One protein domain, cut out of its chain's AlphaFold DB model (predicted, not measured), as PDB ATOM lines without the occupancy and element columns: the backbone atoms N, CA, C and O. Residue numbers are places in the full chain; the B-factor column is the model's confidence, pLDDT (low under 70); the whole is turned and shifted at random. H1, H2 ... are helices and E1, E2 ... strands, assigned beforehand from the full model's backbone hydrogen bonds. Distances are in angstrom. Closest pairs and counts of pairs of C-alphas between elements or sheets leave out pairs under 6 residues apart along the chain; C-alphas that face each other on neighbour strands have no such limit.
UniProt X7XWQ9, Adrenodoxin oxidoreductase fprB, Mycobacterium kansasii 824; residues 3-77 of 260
ATOM      1  N   ILE A   3     157.834 211.535 224.398       97.94
ATOM      2  CA  ILE A   3     158.271 211.042 225.705       97.94
ATOM      3  C   ILE A   3     159.792 211.173 225.737       97.94
ATOM      4  O   ILE A   3     160.496 210.395 225.097       97.94
ATOM      5  N   ALA A   4     160.287 212.181 226.450       97.94
ATOM      6  CA  ALA A   4     161.713 212.464 226.550       97.94
ATOM      7  C   ALA A   4     162.334 211.803 227.791       97.94
ATOM      8  O   ALA A   4     161.787 211.890 228.894       97.94
ATOM      9  N   ALA A   5     163.500 211.183 227.623       97.81
ATOM     10  CA  ALA A   5     164.264 210.559 228.693       97.81
ATOM     11  C   ALA A   5     165.712 211.065 228.712       97.81
ATOM     12  O   ALA A   5     166.391 211.109 227.691       97.81
ATOM     13  N   ARG A   6     166.234 211.355 229.912       97.44
ATOM     14  CA  ARG A   6     167.631 211.801 230.094       97.44
ATOM     15  C   ARG A   6     168.675 210.693 229.892       97.44
ATOM     16  O   ARG A   6     169.861 210.966 229.819       97.44
ATOM     17  N   ARG A   7     168.273 209.421 229.897       97.69
ATOM     18  CA  ARG A   7     169.179 208.266 229.720       97.69
ATOM     19  C   ARG A   7     168.856 207.544 228.418       97.69
ATOM     20  O   ARG A   7     167.896 207.908 227.750       97.69
ATOM     21  N   GLY A   8     169.676 206.557 228.066       97.38
ATOM     22  CA  GLY A   8     169.473 205.725 226.880       97.38
ATOM     23  C   GLY A   8     168.361 204.670 227.031       97.38
ATOM     24  O   GLY A   8     167.888 204.440 228.153       97.38
ATOM     25  N   PRO A   9     167.988 204.007 225.924       97.81
ATOM     26  CA  PRO A   9     166.933 202.993 225.857       97.81
ATOM     27  C   PRO A   9     167.023 201.879 226.906       97.81
ATOM     28  O   PRO A   9     166.005 201.541 227.518       97.81
ATOM     29  N   ALA A  10     168.222 201.364 227.198       97.06
ATOM     30  CA  ALA A  10     168.435 200.312 228.198       97.06
ATOM     31  C   ALA A  10     167.975 200.706 229.616       97.06
ATOM     32  O   ALA A  10     167.646 199.850 230.437       97.06
ATOM     33  N   HIS A  11     167.906 202.008 229.901       96.50
ATOM     34  CA  HIS A  11     167.520 202.556 231.201       96.50
ATOM     35  C   HIS A  11     166.024 202.875 231.316       96.50
ATOM     36  O   HIS A  11     165.602 203.495 232.301       96.50
ATOM     37  N   SER A  12     165.231 202.503 230.312       96.19
ATOM     38  CA  SER A  12     163.792 202.742 230.285       96.19
ATOM     39  C   SER A  12     163.084 202.027 231.432       96.19
ATOM     40  O   SER A  12     163.234 200.814 231.604       96.19
ATOM     41  N   ALA A  13     162.297 202.781 232.202       94.38
ATOM     42  CA  ALA A  13     161.637 202.287 233.411       94.38
ATOM     43  C   ALA A  13     160.316 201.543 233.145       94.38
ATOM     44  O   ALA A  13     159.844 200.846 234.038       94.38
ATOM     45  N   PHE A  14     159.739 201.665 231.944       95.19
ATOM     46  CA  PHE A  14     158.549 200.902 231.572       95.19
ATOM     47  C   PHE A  14     158.839 199.396 231.538       95.19
ATOM     48  O   PHE A  14     159.964 198.939 231.289       95.19
ATOM     49  N   THR A  15     157.791 198.625 231.792       94.12
ATOM     50  CA  THR A  15     157.784 197.166 231.743       94.12
ATOM     51  C   THR A  15     157.426 196.660 230.343       94.12
ATOM     52  O   THR A  15     156.952 197.409 229.490       94.12
ATOM     53  N   LEU A  16     157.661 195.368 230.090       94.56
ATOM     54  CA  LEU A  16     157.308 194.739 228.814       94.56
ATOM     55  C   LEU A  16     155.801 194.803 228.509       94.56
ATOM     56  O   LEU A  16     155.469 195.228 227.404       94.56
ATOM     57  N   PRO A  17     154.883 194.458 229.441       94.88
ATOM     58  CA  PRO A  17     153.450 194.541 229.158       94.88
ATOM     59  C   PRO A  17     152.983 195.960 228.817       94.88
ATOM     60  O   PRO A  17     152.160 196.137 227.924       94.88
ATOM     61  N   GLU A  18     153.534 196.976 229.488       95.62
ATOM     62  CA  GLU A  18     153.217 198.381 229.208       95.62
ATOM     63  C   GLU A  18     153.694 198.801 227.815       95.62
ATOM     64  O   GLU A  18     152.944 199.446 227.086       95.62
ATOM     65  N   LEU A  19     154.915 198.409 227.424       96.69
ATOM     66  CA  LEU A  19     155.445 198.708 226.095       96.69
ATOM     67  C   LEU A  19     154.605 198.043 224.997       96.69
ATOM     68  O   LEU A  19     154.207 198.720 224.057       96.69
ATOM     69  N   VAL A  20     154.292 196.751 225.144       96.06
ATOM     70  CA  VAL A  20     153.462 196.006 224.181       96.06
ATOM     71  C   VAL A  20     152.070 196.625 224.059       96.06
ATOM     72  O   VAL A  20     151.579 196.830 222.950       96.06
ATOM     73  N   GLY A  21     151.440 196.972 225.185       96.12
ATOM     74  CA  GLY A  21     150.139 197.641 225.183       96.12
ATOM     75  C   GLY A  21     150.184 198.998 224.475       96.12
ATOM     76  O   GLY A  21     149.285 199.319 223.698       96.12
ATOM     77  N   LEU A  22     151.252 199.774 224.688       95.12
ATOM     78  CA  LEU A  22     151.443 201.069 224.037       95.12
ATOM     79  C   LEU A  22     151.605 200.931 222.517       95.12
ATOM     80  O   LEU A  22     150.946 201.653 221.771       95.12
ATOM     81  N   THR A  23     152.451 200.005 222.054       94.31
ATOM     82  CA  THR A  23     152.710 199.802 220.620       94.31
ATOM     83  C   THR A  23     151.523 199.178 219.893       94.31
ATOM     84  O   THR A  23     151.336 199.432 218.708       94.31
ATOM     85  N   ALA A  24     150.692 198.396 220.589       93.56
ATOM     86  CA  ALA A  24     149.445 197.874 220.033       93.56
ATOM     87  C   ALA A  24     148.375 198.969 219.868       93.56
ATOM     88  O   ALA A  24     147.604 198.947 218.910       93.56
ATOM     89  N   ALA A  25     148.319 199.935 220.790       92.94
ATOM     90  CA  ALA A  25     147.274 200.958 220.814       92.94
ATOM     91  C   ALA A  25     147.628 202.248 220.052       92.94
ATOM     92  O   ALA A  25     146.739 203.037 219.736       92.94
ATOM     93  N   SER A  26     148.909 202.534 219.809       93.31
ATOM     94  CA  SER A  26     149.377 203.837 219.310       93.31
ATOM     95  C   SER A  26     150.503 203.711 218.286       93.31
ATOM     96  O   SER A  26     151.206 202.708 218.237       93.31
ATOM     97  N   ASP A  27     150.694 204.749 217.464       95.00
ATOM     98  CA  ASP A  27     151.873 204.854 216.596       95.00
ATOM     99  C   ASP A  27     153.082 205.251 217.435       95.00
ATOM    100  O   ASP A  27     153.172 206.404 217.857       95.00
ATOM    101  N   VAL A  28     153.981 204.310 217.718       97.00
ATOM    102  CA  VAL A  28     155.201 204.583 218.488       97.00
ATOM    103  C   VAL A  28     156.404 204.527 217.559       97.00
ATOM    104  O   VAL A  28     156.581 203.558 216.825       97.00
ATOM    105  N   VAL A  29     157.231 205.569 217.600       97.69
ATOM    106  CA  VAL A  29     158.393 205.710 216.715       97.69
ATOM    107  C   VAL A  29     159.652 206.113 217.467       97.69
ATOM    108  O   VAL A  29     159.589 206.640 218.586       97.69
ATOM    109  N   LEU A  30     160.777 205.938 216.781       98.06
ATOM    110  CA  LEU A  30     162.083 206.475 217.135       98.06
ATOM    111  C   LEU A  30     162.633 207.277 215.954       98.06
ATOM    112  O   LEU A  30     162.358 206.957 214.798       98.06
ATOM    113  N   ASP A  31     163.441 208.289 216.247       96.12
ATOM    114  CA  ASP A  31     164.247 208.937 215.212       96.12
ATOM    115  C   ASP A  31     165.541 208.145 214.978       96.12
ATOM    116  O   ASP A  31     165.916 207.277 215.770       96.12
ATOM    117  N   ARG A  32     166.255 208.471 213.893       96.38
ATOM    118  CA  ARG A  32     167.490 207.792 213.466       96.38
ATOM    119  C   ARG A  32     168.507 207.586 214.595       96.38
ATOM    120  O   ARG A  32     169.039 206.486 214.749       96.38
ATOM    121  N   ASP A  33     168.782 208.627 215.377       95.62
ATOM    122  CA  ASP A  33     169.786 208.552 216.443       95.62
ATOM    123  C   ASP A  33     169.331 207.659 217.598       95.62
ATOM    124  O   ASP A  33     170.139 206.940 218.184       95.62
ATOM    125  N   ASP A  34     168.037 207.652 217.907       98.00
ATOM    126  CA  ASP A  34     167.478 206.795 218.948       98.00
ATOM    127  C   ASP A  34     167.406 205.331 218.499       98.00
ATOM    128  O   ASP A  34     167.699 204.439 219.295       98.00
ATOM    129  N   HIS A  35     167.138 205.074 217.215       98.19
ATOM    130  CA  HIS A  35     167.289 203.748 216.604       98.19
ATOM    131  C   HIS A  35     168.714 203.217 216.749       98.19
ATOM    132  O   HIS A  35     168.920 202.100 217.227       98.19
ATOM    133  N   LYS A  36     169.717 204.042 216.422       97.94
ATOM    134  CA  LYS A  36     171.130 203.684 216.603       97.94
ATOM    135  C   LYS A  36     171.433 203.320 218.060       97.94
ATOM    136  O   LYS A  36     172.022 202.272 218.309       97.94
ATOM    137  N   ARG A  37     170.967 204.125 219.021       97.94
ATOM    138  CA  ARG A  37     171.142 203.853 220.461       97.94
ATOM    139  C   ARG A  37     170.501 202.538 220.892       97.94
ATOM    140  O   ARG A  37     171.080 201.827 221.705       97.94
ATOM    141  N   VAL A  38     169.316 202.211 220.373       98.44
ATOM    142  CA  VAL A  38     168.649 200.936 220.675       98.44
ATOM    143  C   VAL A  38     169.486 199.760 220.182       98.44
ATOM    144  O   VAL A  38     169.656 198.801 220.928       98.44
ATOM    145  N   LEU A  39     170.022 199.833 218.962       98.12
ATOM    146  CA  LEU A  39     170.860 198.772 218.395       98.12
ATOM    147  C   LEU A  39     172.181 198.605 219.163       98.12
ATOM    148  O   LEU A  39     172.584 197.478 219.445       98.12
ATOM    149  N   GLU A  40     172.821 199.710 219.557       97.94
ATOM    150  CA  GLU A  40     174.029 199.710 220.397       97.94
ATOM    151  C   GLU A  40     173.770 199.088 221.780       97.94
ATOM    152  O   GLU A  40     174.494 198.188 222.216       97.94
ATOM    153  N   ASP A  41     172.702 199.519 222.457       97.88
ATOM    154  CA  ASP A  41     172.289 198.956 223.744       97.88
ATOM    155  C   ASP A  41     171.924 197.465 223.594       97.88
ATOM    156  O   ASP A  41     172.256 196.650 224.453       97.88
ATOM    157  N   LEU A  42     171.267 197.072 222.495       97.38
ATOM    158  CA  LEU A  42     170.863 195.686 222.236       97.38
ATOM    159  C   LEU A  42     172.064 194.757 222.028       97.38
ATOM    160  O   LEU A  42     172.028 193.613 222.484       97.38
ATOM    161  N   ALA A  43     173.119 195.244 221.371       97.00
ATOM    162  CA  ALA A  43     174.345 194.484 221.142       97.00
ATOM    163  C   ALA A  43     175.092 194.157 222.447       97.00
ATOM    164  O   ALA A  43     175.782 193.142 222.523       97.00
ATOM    165  N   THR A  44     174.944 194.994 223.477       96.06
ATOM    166  CA  THR A  44     175.679 194.874 224.746       96.06
ATOM    167  C   THR A  44     174.820 194.364 225.909       96.06
ATOM    168  O   THR A  44     175.351 193.941 226.937       96.06
ATOM    169  N   ALA A  45     173.491 194.373 225.773       95.19
ATOM    170  CA  ALA A  45     172.574 194.007 226.845       95.19
ATOM    171  C   ALA A  45     172.648 192.513 227.214       95.19
ATOM    172  O   ALA A  45     172.293 191.632 226.429       95.19
ATOM    173  N   SER A  46     173.007 192.239 228.469       93.38
ATOM    174  CA  SER A  46     173.034 190.888 229.048       93.38
ATOM    175  C   SER A  46     171.740 190.507 229.777       93.38
ATOM    176  O   SER A  46     171.337 189.346 229.766       93.38
ATOM    177  N   ALA A  47     171.058 191.475 230.398       95.69
ATOM    178  CA  ALA A  47     169.851 191.221 231.181       95.69
ATOM    179  C   ALA A  47     168.656 190.842 230.276       95.69
ATOM    180  O   ALA A  47     168.271 191.656 229.427       95.69
ATOM    181  N   PRO A  48     167.993 189.681 230.484       95.31
ATOM    182  CA  PRO A  48     166.937 189.193 229.590       95.31
ATOM    183  C   PRO A  48     165.777 190.175 229.386       95.31
ATOM    184  O   PRO A  48     165.359 190.419 228.257       95.31
ATOM    185  N   LEU A  49     165.291 190.801 230.465       93.94
ATOM    186  CA  LEU A  49     164.187 191.766 230.389       93.94
ATOM    187  C   LEU A  49     164.578 193.047 229.642       93.94
ATOM    188  O   LEU A  49     163.761 193.620 228.925       93.94
ATOM    189  N   THR A  50     165.822 193.503 229.799       96.19
ATOM    190  CA  THR A  50     166.335 194.668 229.068       96.19
ATOM    191  C   THR A  50     166.462 194.342 227.586       96.19
ATOM    192  O   THR A  50     165.988 195.115 226.758       96.19
ATOM    193  N   LYS A  51     167.005 193.165 227.253       96.94
ATOM    194  CA  LYS A  51     167.130 192.686 225.874       96.94
ATOM    195  C   LYS A  51     165.769 192.566 225.184       96.94
ATOM    196  O   LYS A  51     165.609 193.093 224.090       96.94
ATOM    197  N   ALA A  52     164.773 191.980 225.849       97.12
ATOM    198  CA  ALA A  52     163.413 191.878 225.320       97.12
ATOM    199  C   ALA A  52     162.781 193.255 225.039       97.12
ATOM    200  O   ALA A  52     162.145 193.447 224.004       97.12
ATOM    201  N   LYS A  53     162.990 194.247 225.921       97.38
ATOM    202  CA  LYS A  53     162.511 195.620 225.677       97.38
ATOM    203  C   LYS A  53     163.195 196.232 224.460       97.38
ATOM    204  O   LYS A  53     162.522 196.798 223.609       97.38
ATOM    205  N   LEU A  54     164.517 196.103 224.373       98.19
ATOM    206  CA  LEU A  54     165.309 196.643 223.268       98.19
ATOM    207  C   LEU A  54     164.945 195.996 221.926       98.19
ATOM    208  O   LEU A  54     164.887 196.698 220.924       98.19
ATOM    209  N   GLN A  55     164.621 194.701 221.909       97.94
ATOM    210  CA  GLN A  55     164.116 194.019 220.715       97.94
ATOM    211  C   GLN A  55     162.821 194.663 220.209       97.94
ATOM    212  O   GLN A  55     162.749 195.019 219.038       97.94
ATOM    213  N   ILE A  56     161.839 194.900 221.084       97.62
ATOM    214  CA  ILE A  56     160.596 195.593 220.698       97.62
ATOM    215  C   ILE A  56     160.886 197.026 220.230       97.62
ATOM    216  O   ILE A  56     160.331 197.482 219.236       97.62
ATOM    217  N   LEU A  57     161.776 197.747 220.920       98.00
ATOM    218  CA  LEU A  57     162.154 199.102 220.511       98.00
ATOM    219  C   LEU A  57     162.820 199.125 219.126       98.00
ATOM    220  O   LEU A  57     162.586 200.057 218.363       98.00
ATOM    221  N   SER A  58     163.602 198.097 218.780       97.56
ATOM    222  CA  SER A  58     164.300 198.014 217.490       97.56
ATOM    223  C   SER A  58     163.365 197.822 216.295       97.56
ATOM    224  O   SER A  58     163.763 198.081 215.165       97.56
ATOM    225  N   THR A  59     162.116 197.405 216.531       96.88
ATOM    226  CA  THR A  59     161.105 197.224 215.480       96.88
ATOM    227  C   THR A  59     160.168 198.426 215.333       96.88
ATOM    228  O   THR A  59     159.195 198.345 214.585       96.88
ATOM    229  N   LEU A  60     160.389 199.517 216.074       96.75
ATOM    230  CA  LEU A  60     159.550 200.716 215.981       96.75
ATOM    231  C   LEU A  60     159.757 201.455 214.651       96.75
ATOM    232  O   LEU A  60     160.814 201.370 214.031       96.75
ATOM    233  N   GLY A  61     158.743 202.210 214.222       94.50
ATOM    234  CA  GLY A  61     158.811 202.991 212.985       94.50
ATOM    235  C   GLY A  61     159.797 204.164 213.052       94.50
ATOM    236  O   GLY A  61     160.264 204.543 214.130       94.50
ATOM    237  N   ASP A  62     160.084 204.756 211.891       93.31
ATOM    238  CA  ASP A  62     160.915 205.960 211.755       93.31
ATOM    239  C   ASP A  62     160.070 207.232 211.939       93.31
ATOM    240  O   ASP A  62     159.064 207.455 211.256       93.31
ATOM    241  N   GLY A  63     160.487 208.075 212.883       90.19
ATOM    242  CA  GLY A  63     159.828 209.332 213.207       90.19
ATOM    243  C   GLY A  63     159.910 210.410 212.126       90.19
ATOM    244  O   GLY A  63     159.057 211.300 212.129       90.19
ATOM    245  N   SER A  64     160.850 210.303 211.182       87.50
ATOM    246  CA  SER A  64     161.013 211.239 210.061       87.50
ATOM    247  C   SER A  64     159.926 211.108 208.988       87.50
ATOM    248  O   SER A  64     159.661 212.059 208.253       87.50
ATOM    249  N   VAL A  65     159.247 209.957 208.921       87.94
ATOM    250  CA  VAL A  65     158.145 209.732 207.979       87.94
ATOM    251  C   VAL A  65     156.925 210.554 208.412       87.94
ATOM    252  O   VAL A  65     156.532 210.449 209.582       87.94
ATOM    253  N   PRO A  66     156.276 211.319 207.506       83.88
ATOM    254  CA  PRO A  66     155.077 212.088 207.827       83.88
ATOM    255  C   PRO A  66     154.007 211.235 208.513       83.88
ATOM    256  O   PRO A  66     153.658 210.146 208.056       83.88
ATOM    257  N   ALA A  67     153.488 211.728 209.635       84.50
ATOM    258  CA  ALA A  67     152.498 210.999 210.412       84.50
ATOM    259  C   ALA A  67     151.098 211.155 209.795       84.50
ATOM    260  O   ALA A  67     150.611 212.270 209.626       84.50
ATOM    261  N   SER A  68     150.424 210.037 209.520       81.75
ATOM    262  CA  SER A  68     149.018 210.005 209.082       81.75
ATOM    263  C   SER A  68     148.015 209.965 210.244       81.75
ATOM    264  O   SER A  68     146.817 210.149 210.043       81.75
ATOM    265  N   ARG A  69     148.495 209.723 211.471       85.44
ATOM    266  CA  ARG A  69     147.710 209.626 212.712       85.44
ATOM    267  C   ARG A  69     148.505 210.173 213.905       85.44
ATOM    268  O   ARG A  69     149.724 210.317 213.798       85.44
ATOM    269  N   PRO A  70     147.866 210.458 215.058       88.56
ATOM    270  CA  PRO A  70     148.582 210.856 216.265       88.56
ATOM    271  C   PRO A  70     149.655 209.836 216.659       88.56
ATOM    272  O   PRO A  70     149.399 208.634 216.711       88.56
ATOM    273  N   ARG A  71     150.851 210.342 216.960       93.31
ATOM    274  CA  ARG A  71     152.059 209.541 217.181       93.31
ATOM    275  C   ARG A  71     152.743 209.871 218.501       93.31
ATOM    276  O   ARG A  71     152.684 211.006 218.988       93.31
ATOM    277  N   ILE A  72     153.422 208.877 219.056       96.75
ATOM    278  CA  ILE A  72     154.256 208.943 220.250       96.75
ATOM    279  C   ILE A  72     155.709 208.718 219.830       96.75
ATOM    280  O   ILE A  72     156.078 207.632 219.400       96.75
ATOM    281  N   ARG A  73     156.550 209.743 219.967       97.31
ATOM    282  CA  ARG A  73     157.998 209.617 219.775       97.31
ATOM    283  C   ARG A  73     158.665 209.345 221.116       97.31
ATOM    284  O   ARG A  73     158.448 210.118 222.051       97.31
ATOM    285  N   LEU A  74     159.473 208.294 221.215       98.38
ATOM    286  CA  LEU A  74     160.374 208.110 222.355       98.38
ATOM    287  C   LEU A  74     161.708 208.774 222.004       98.38
ATOM    288  O   LEU A  74     162.314 208.409 221.006       98.38
ATOM    289  N   ALA A  75     162.126 209.761 222.795       97.81
ATOM    290  CA  ALA A  75     163.347 210.526 222.558       97.81
ATOM    291  C   ALA A  75     164.310 210.350 223.736       97.81
ATOM    292  O   ALA A  75     163.943 210.635 224.881       97.81
ATOM    293  N   TYR A  76     165.533 209.884 223.485       98.31
ATOM    294  CA  TYR A  76     166.502 209.585 224.542       98.31
ATOM    295  C   TYR A  76     167.625 210.620 224.609       98.31
ATOM    296  O   TYR A  76     167.821 211.426 223.705       98.31
ATOM    297  N   ARG A  77     168.387 210.593 225.713       97.94
ATOM    298  CA  ARG A  77     169.501 211.523 225.984       97.94
ATOM    299  C   ARG A  77     169.088 213.001 225.917       97.94
ATOM    300  O   ARG A  77     169.871 213.843 225.489       97.94
TER     301      ARG A  77
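What this domain is: This is residues 3 to 77 of the 260 residues of the protein "Adrenodoxin oxidoreductase fprB" of Mycobacterium kansasii 824 (UniProt X7XWQ9). A small sheet of two parallel strands, E1 beside E2, has three helices next to it, with H3 in the middle between H1 and H2. The printed part has 75 residues, with three named helices and two named strands in the order H1, E1, H2, H3, E2, a mixed class. It is compact, with a radius of gyration of the C-alphas of 11.7 A and spans of 37 by 25 by 20 A.

How they stand to each other: E1, residues 27 to 30, and E2, residues 71 to 75, are parallel at 26 degrees; N 72 and O 27, 2.8 A apart, are within hydrogen-bond range. With H2, residues 32 to 44, and H3, residues 48 to 58, they form a strand-helix-strand unit, parallel strands with helices between, its crossover left-handed. H2 and H3, a helical hairpin, touch at a shallow tilt of 27 degrees, opposite ways; their closest C-alphas, Leu 42 and Leu 54, are 5.7 A apart. H1, residues 16 to 25, touches H3 at a shallow tilt of 20 degrees, the same way, closest at the C-alphas of Leu 16 and Lys 53, 6.1 A. H1 is apart from H2 and E2. In H1, H2 and H3 every O i to N i+4 pair is within hydrogen-bond range.

Where its parts are: From first to last C-alpha, E1 measures 10.4 A, E2 12.5 A, H1 14.3 A, H2 19.0 A and H3 15.2 A. C-alpha 16 of H1 is at (157.308, 194.739, 228.814), C-alpha 75 of E2 at (163.347, 210.526, 222.558).

The domain as a whole: The C-alphas farthest apart, of Ser 46 and Ser 68, are 36.6 A apart. The link from H3 to E2 is long, 12 residues. The printed part has no cut, and no printed residue is under 70 in pLDDT.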